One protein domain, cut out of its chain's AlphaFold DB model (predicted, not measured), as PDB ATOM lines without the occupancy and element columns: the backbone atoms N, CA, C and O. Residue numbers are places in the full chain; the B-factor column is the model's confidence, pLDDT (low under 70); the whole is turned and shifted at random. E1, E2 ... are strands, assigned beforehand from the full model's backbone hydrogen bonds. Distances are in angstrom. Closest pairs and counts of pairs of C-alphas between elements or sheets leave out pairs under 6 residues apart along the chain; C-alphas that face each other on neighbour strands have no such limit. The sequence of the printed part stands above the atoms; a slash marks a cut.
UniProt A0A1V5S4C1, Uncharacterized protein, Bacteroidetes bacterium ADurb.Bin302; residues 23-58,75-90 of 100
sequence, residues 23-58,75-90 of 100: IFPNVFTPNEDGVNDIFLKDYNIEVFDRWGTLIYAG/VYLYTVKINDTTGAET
ATOM      1  N   ILE A  23      20.189  35.548 -59.370       69.69
ATOM      2  CA  ILE A  23      21.437  36.297 -59.137       69.69
ATOM      3  C   ILE A  23      22.111  35.891 -57.818       69.69
ATOM      4  O   ILE A  23      23.339  35.886 -57.739       69.69
ATOM      5  N   PHE A  24      21.335  35.523 -56.796       80.94
ATOM      6  CA  PHE A  24      21.855  35.244 -55.459       80.94
ATOM      7  C   PHE A  24      21.299  33.932 -54.900       80.94
ATOM      8  O   PHE A  24      20.121  33.638 -55.112       80.94
ATOM      9  N   PRO A  25      22.113  33.150 -54.165       79.38
ATOM     10  CA  PRO A  25      21.652  31.936 -53.512       79.38
ATOM     11  C   PRO A  25      20.458  32.225 -52.601       79.38
ATOM     12  O   PRO A  25      20.426  33.214 -51.870       79.38
ATOM     13  N   ASN A  26      19.473  31.335 -52.645       82.94
ATOM     14  CA  ASN A  26      18.255  31.412 -51.840       82.94
ATOM     15  C   ASN A  26      18.245  30.403 -50.679       82.94
ATOM     16  O   ASN A  26      17.365  30.479 -49.823       82.94
ATOM     17  N   VAL A  27      19.215  29.484 -50.637       82.69
ATOM     18  CA  VAL A  27      19.402  28.493 -49.572       82.69
ATOM     19  C   VAL A  27      20.828  28.589 -49.042       82.69
ATOM     20  O   VAL A  27      21.785  28.744 -49.802       82.69
ATOM     21  N   PHE A  28      20.944  28.521 -47.723       86.00
ATOM     22  CA  PHE A  28      22.167  28.692 -46.962       86.00
ATOM     23  C   PHE A  28      22.214  27.645 -45.841       86.00
ATOM     24  O   PHE A  28      21.269  27.554 -45.057       86.00
ATOM     25  N   THR A  29      23.304  26.877 -45.751       87.56
ATOM     26  CA  THR A  29      23.414  25.736 -44.825       87.56
ATOM     27  C   THR A  29      24.709  25.838 -44.017       87.56
ATOM     28  O   THR A  29      25.681  25.173 -44.346       87.56
ATOM     29  N   PRO A  30      24.760  26.682 -42.970       83.31
ATOM     30  CA  PRO A  30      25.949  26.846 -42.136       83.31
ATOM     31  C   PRO A  30      26.121  25.659 -41.178       83.31
ATOM     32  O   PRO A  30      25.774  25.745 -39.993       83.31
ATOM     33  N   ASN A  31      26.631  24.543 -41.693       85.00
ATOM     34  CA  ASN A  31      26.844  23.283 -40.973       85.00
ATOM     35  C   ASN A  31      28.338  22.921 -40.806       85.00
ATOM     36  O   ASN A  31      28.644  21.883 -40.220       85.00
ATOM     37  N   GLU A  32      29.243  23.799 -41.248       83.94
ATOM     38  CA  GLU A  32      30.702  23.638 -41.204       83.94
ATOM     39  C   GLU A  32      31.218  22.458 -42.058       83.94
ATOM     40  O   GLU A  32      32.285  21.904 -41.775       83.94
ATOM     41  N   ASP A  33      30.489  22.070 -43.114       83.75
ATOM     42  CA  ASP A  33      30.907  21.030 -44.069       83.75
ATOM     43  C   ASP A  33      31.793  21.553 -45.221       83.75
ATOM     44  O   ASP A  33      32.347  20.771 -46.001       83.75
ATOM     45  N   GLY A  34      31.987  22.873 -45.292       79.50
ATOM     46  CA  GLY A  34      32.765  23.578 -46.305       79.50
ATOM     47  C   GLY A  34      31.961  24.014 -47.534       79.50
ATOM     48  O   GLY A  34      32.531  24.649 -48.427       79.50
ATOM     49  N   VAL A  35      30.663  23.709 -47.606       79.19
ATOM     50  CA  VAL A  35      29.776  23.996 -48.738       79.19
ATOM     51  C   VAL A  35      28.643  24.911 -48.280       79.19
ATOM     52  O   VAL A  35      27.869  24.579 -47.399       79.19
ATOM     53  N   ASN A  36      28.499  26.081 -48.913       81.50
ATOM     54  CA  ASN A  36      27.459  27.063 -48.566       81.50
ATOM     55  C   ASN A  36      27.451  27.476 -47.075       81.50
ATOM     56  O   ASN A  36      26.405  27.842 -46.550       81.50
ATOM     57  N   ASP A  37      28.619  27.481 -46.424       86.25
ATOM     58  CA  ASP A  37      28.791  27.897 -45.022       86.25
ATOM     59  C   ASP A  37      28.886  29.411 -44.824       86.25
ATOM     60  O   ASP A  37      28.683  29.917 -43.716       86.25
ATOM     61  N   ILE A  38      29.170  30.153 -45.899       90.62
ATOM     62  CA  ILE A  38      29.259  31.613 -45.899       90.62
ATOM     63  C   ILE A  38      28.324  32.174 -46.966       90.62
ATOM     64  O   ILE A  38      28.520  31.972 -48.166       90.62
ATOM     65  N   PHE A  39      27.312  32.910 -46.526       92.88
ATOM     66  CA  PHE A  39      26.332  33.537 -47.395       92.88
ATOM     67  C   PHE A  39      26.864  34.845 -47.994       92.88
ATOM     68  O   PHE A  39      27.249  35.749 -47.251       92.88
ATOM     69  N   LEU A  40      26.845  34.950 -49.330       91.19
ATOM     70  CA  LEU A  40      27.159  36.165 -50.102       91.19
ATOM     71  C   LEU A  40      28.478  36.857 -49.713       91.19
ATOM     72  O   LEU A  40      28.540  38.075 -49.539       91.19
ATOM     73  N   LYS A  41      29.556  36.076 -49.612       90.75
ATOM     74  CA  LYS A  41      30.914  36.618 -49.490       90.75
ATOM     75  C   LYS A  41      31.238  37.559 -50.662       90.75
ATOM     76  O   LYS A  41      30.784  37.326 -51.778       90.75
ATOM     77  N   ASP A  42      32.019  38.602 -50.388       90.88
ATOM     78  CA  ASP A  42      32.463  39.651 -51.319       90.88
ATOM     79  C   ASP A  42      31.370  40.651 -51.751       90.88
ATOM     80  O   ASP A  42      31.656  41.615 -52.466       90.88
ATOM     81  N   TYR A  43      30.140  40.503 -51.248       92.50
ATOM     82  CA  TYR A  43      29.058  41.473 -51.417       92.50
ATOM     83  C   TYR A  43      28.832  42.267 -50.136       92.50
ATOM     84  O   TYR A  43      28.810  41.701 -49.050       92.50
ATOM     85  N   ASN A  44      28.599  43.578 -50.248       94.62
ATOM     86  CA  ASN A  44      28.178  44.384 -49.104       94.62
ATOM     87  C   ASN A  44      26.718  44.060 -48.766       94.62
ATOM     88  O   ASN A  44      25.808  44.524 -49.460       94.62
ATOM     89  N   ILE A  45      26.512  43.247 -47.731       96.06
ATOM     90  CA  ILE A  45      25.188  42.766 -47.343       96.06
ATOM     91  C   ILE A  45      24.810  43.204 -45.935       96.06
ATOM     92  O   ILE A  45      25.660  43.373 -45.062       96.06
ATOM     93  N   GLU A  46      23.507  43.301 -45.706       97.38
ATOM     94  CA  GLU A  46      22.905  43.378 -44.376       97.38
ATOM     95  C   GLU A  46      21.912  42.228 -44.240       97.38
ATOM     96  O   GLU A  46      21.101  42.019 -45.138       97.38
ATOM     97  N   VAL A  47      21.954  41.485 -43.137       96.44
ATOM     98  CA  VAL A  47      21.022  40.385 -42.855       96.44
ATOM     99  C   VAL A  47      20.210  40.725 -41.619       96.44
ATOM    100  O   VAL A  47      20.755  41.189 -40.614       96.44
ATOM    101  N   PHE A  48      18.912  40.455 -41.686       96.19
ATOM    102  CA  PHE A  48      17.951  40.743 -40.636       96.19
ATOM    103  C   PHE A  48      17.256  39.466 -40.185       96.19
ATOM    104  O   PHE A  48      16.944  38.587 -40.993       96.19
ATOM    105  N   ASP A  49      16.986  39.372 -38.887       93.19
ATOM    106  CA  ASP A  49      16.158  38.306 -38.345       93.19
ATOM    107  C   ASP A  49      14.674  38.461 -38.724       93.19
ATOM    108  O   ASP A  49      14.250  39.404 -39.395       93.19
ATOM    109  N   ARG A  50      13.859  37.510 -38.263       86.75
ATOM    110  CA  ARG A  50      12.415  37.464 -38.531       86.75
ATOM    111  C   ARG A  50      11.639  38.658 -37.967       86.75
ATOM    112  O   ARG A  50      10.498  38.867 -38.364       86.75
ATOM    113  N   TRP A  51      12.222  39.400 -37.029       91.19
ATOM    114  CA  TRP A  51      11.625  40.587 -36.422       91.19
ATOM    115  C   TRP A  51      12.153  41.884 -37.049       91.19
ATOM    116  O   TRP A  51      11.768  42.967 -36.616       91.19
ATOM    117  N   GLY A  52      13.005  41.787 -38.077       91.38
ATOM    118  CA  GLY A  52      13.621  42.935 -38.736       91.38
ATOM    119  C   GLY A  52      14.830  43.499 -37.987       91.38
ATOM    120  O   GLY A  52      15.287  44.592 -38.316       91.38
ATOM    121  N   THR A  53      15.369  42.786 -36.995       94.94
ATOM    122  CA  THR A  53      16.593  43.202 -36.301       94.94
ATOM    123  C   THR A  53      17.796  42.907 -37.182       94.94
ATOM    124  O   THR A  53      17.942  41.785 -37.658       94.94
ATOM    125  N   LEU A  54      18.685  43.883 -37.369       96.19
ATOM    126  CA  LEU A  54      19.960  43.675 -38.055       96.19
ATOM    127  C   LEU A  54      20.844  42.718 -37.239       96.19
ATOM    128  O   LEU A  54      21.174  43.015 -36.092       96.19
ATOM    129  N   ILE A  55      21.238  41.593 -37.836       96.31
ATOM    130  CA  ILE A  55      22.058  40.556 -37.185       96.31
ATOM    131  C   ILE A  55      23.441  40.382 -37.822       96.31
ATOM    132  O   ILE A  55      24.326  39.786 -37.209       96.31
ATOM    133  N   TYR A  56      23.639  40.903 -39.034       97.12
ATOM    134  CA  TYR A  56      24.928  40.940 -39.717       97.12
ATOM    135  C   TYR A  56      24.974  42.109 -40.704       97.12
ATOM    136  O   TYR A  56      23.977  42.392 -41.366       97.12
ATOM    137  N   ALA A  57      26.131  42.758 -40.829       96.88
ATOM    138  CA  ALA A  57      26.415  43.733 -41.877       96.88
ATOM    139  C   ALA A  57      27.899  43.671 -42.252       96.88
ATOM    140  O   ALA A  57      28.754  43.717 -41.366       96.88
ATOM    141  N   GLY A  58      28.211  43.582 -43.545       95.75
ATOM    142  CA  GLY A  58      29.595  43.548 -44.022       95.75
ATOM    143  C   GLY A  58      29.763  42.835 -45.356       95.75
ATOM    144  O   GLY A  58      28.787  42.445 -45.991       95.75
ATOM    145  N   VAL A  75      13.398  31.478 -42.825       91.62
ATOM    146  CA  VAL A  75      13.595  32.561 -43.798       91.62
ATOM    147  C   VAL A  75      14.083  33.835 -43.111       91.62
ATOM    148  O   VAL A  75      13.497  34.270 -42.116       91.62
ATOM    149  N   TYR A  76      15.133  34.427 -43.669       94.50
ATOM    150  CA  TYR A  76      15.752  35.678 -43.238       94.50
ATOM    151  C   TYR A  76      15.702  36.696 -44.372       94.50
ATOM    152  O   TYR A  76      15.733  36.331 -45.549       94.50
ATOM    153  N   LEU A  77      15.622  37.975 -44.015       94.56
ATOM    154  CA  LEU A  77      15.697  39.069 -44.978       94.56
ATOM    155  C   LEU A  77      17.154  39.486 -45.135       94.56
ATOM    156  O   LEU A  77      17.890  39.540 -44.150       94.56
ATOM    157  N   TYR A  78      17.555  39.846 -46.346       95.38
ATOM    158  CA  TYR A  78      18.837  40.498 -46.557       95.38
ATOM    159  C   TYR A  78      18.748  41.602 -47.603       95.38
ATOM    160  O   TYR A  78      17.856  41.622 -48.458       95.38
ATOM    161  N   THR A  79      19.689  42.536 -47.520       95.00
ATOM    162  CA  THR A  79      19.935  43.528 -48.559       95.00
ATOM    163  C   THR A  79      21.327  43.350 -49.142       95.00
ATOM    164  O   THR A  79      22.236  42.897 -48.451       95.00
ATOM    165  N   VAL A  80      21.491  43.706 -50.415       93.94
ATOM    166  CA  VAL A  80      22.789  43.801 -51.092       93.94
ATOM    167  C   VAL A  80      22.939  45.217 -51.612       93.94
ATOM    168  O   VAL A  80      22.071  45.699 -52.342       93.94
ATOM    169  N   LYS A  81      24.032  45.883 -51.243       92.88
ATOM    170  CA  LYS A  81      24.362  47.234 -51.702       92.88
ATOM    171  C   LYS A  81      25.394  47.146 -52.816       92.88
ATOM    172  O   LYS A  81      26.506  46.664 -52.603       92.88
ATOM    173  N   ILE A  82      25.021  47.616 -54.001       90.44
ATOM    174  CA  ILE A  82      25.869  47.628 -55.191       90.44
ATOM    175  C   ILE A  82      26.123  49.079 -55.573       90.44
ATOM    176  O   ILE A  82      25.185  49.823 -55.848       90.44
ATOM    177  N   ASN A  83      27.395  49.463 -55.617       90.00
ATOM    178  CA  ASN A  83      27.816  50.757 -56.137       90.00
ATOM    179  C   ASN A  83      28.228  50.587 -57.598       90.00
ATOM    180  O   ASN A  83      29.151  49.827 -57.892       90.00
ATOM    181  N   ASP A  84      27.551  51.283 -58.505       82.81
ATOM    182  CA  ASP A  84      27.960  51.340 -59.905       82.81
ATOM    183  C   ASP A  84      29.169  52.280 -60.080       82.81
ATOM    184  O   ASP A  84      29.424  53.188 -59.288       82.81
ATOM    185  N   THR A  85      29.900  52.087 -61.172       85.44
ATOM    186  CA  THR A  85      30.979  52.945 -61.681       85.44
ATOM    187  C   THR A  85      30.582  54.417 -61.830       85.44
ATOM    188  O   THR A  85      31.445  55.293 -61.796       85.44
ATOM    189  N   THR A  86      29.284  54.700 -61.959       87.25
ATOM    190  CA  THR A  86      28.708  56.050 -62.022       87.25
ATOM    191  C   THR A  86      28.516  56.706 -60.646       87.25
ATOM    192  O   THR A  86      28.199  57.892 -60.579       87.25
ATOM    193  N   GLY A  87      28.718  55.964 -59.549       84.38
ATOM    194  CA  GLY A  87      28.481  56.414 -58.174       84.38
ATOM    195  C   GLY A  87      27.038  56.236 -57.689       84.38
ATOM    196  O   GLY A  87      26.729  56.627 -56.564       84.38
ATOM    197  N   ALA A  88      26.153  55.660 -58.508       87.69
ATOM    198  CA  ALA A  88      24.803  55.299 -58.091       87.69
ATOM    199  C   ALA A  88      24.825  54.062 -57.175       87.69
ATOM    200  O   ALA A  88      25.438  53.046 -57.511       87.69
ATOM    201  N   GLU A  89      24.129  54.136 -56.039       88.19
ATOM    202  CA  GLU A  89      23.905  52.993 -55.150       88.19
ATOM    203  C   GLU A  89      22.580  52.314 -55.515       88.19
ATOM    204  O   GLU A  89      21.529  52.952 -55.579       88.19
ATOM    205  N   THR A  90      22.630  51.005 -55.740       89.31
ATOM    206  CA  THR A  90      21.456  50.147 -55.894       89.31
ATOM    207  C   THR A  90      21.365  49.216 -54.697       89.31
ATOM    208  O   THR A  90      22.319  48.501 -54.386       89.31
TER     209      THR A  90
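AT A GLANCE: This is residues 23 to 58 and 75 to 90 of the 100 residues of an uncharacterized protein of Bacteroidetes bacterium ADurb.Bin302 (UniProt A0A1V5S4C1). With little regular structure, this is a small antiparallel three-strand sheet, twisted; residues 23 to 43 loop out and return to it, and E3's far end turns back at residues 84 to 90. The 52 printed residues hold no named helix and three strands, E1, E2, E3, in sheet order E2, E1, E3. The class is all strand, with 19 residues in named elements. The whole is loose, radius of gyration of the C-alphas 12.7 A, spans 39 by 27 by 17 A.

IN THESE COORDINATES: E1, residues 44 to 48, spans 13.8 A from (28.178, 44.384, -49.104). E2 is residues 54 to 58, 11.3 A. E3, residues 75 to 83, spans 26.2 A, ending at (27.816, 50.757, -56.137).

HOW THE PARTS SIT: Inner strand E1 is antiparallel to E3 at 156 degrees; N 48 and O 77 are 2.8 A apart, within hydrogen-bond range. E1 and E2, a hairpin with a tight link, are antiparallel at 171 degrees; N 47 and O 56 are 2.8 A apart, also within range. Edge strands E2 and E3 are apart. Residues 82 to 83 of E3 pair antiparallel with 89 to 90.

THE WHOLE: C-alphas 33 and 86, the farthest apart, are 39.4 A apart. Residues 59 to 74 are not printed; C-alphas 58 and 75 are 19.4 A apart across the cut. Only residue 23 has pLDDT under 70.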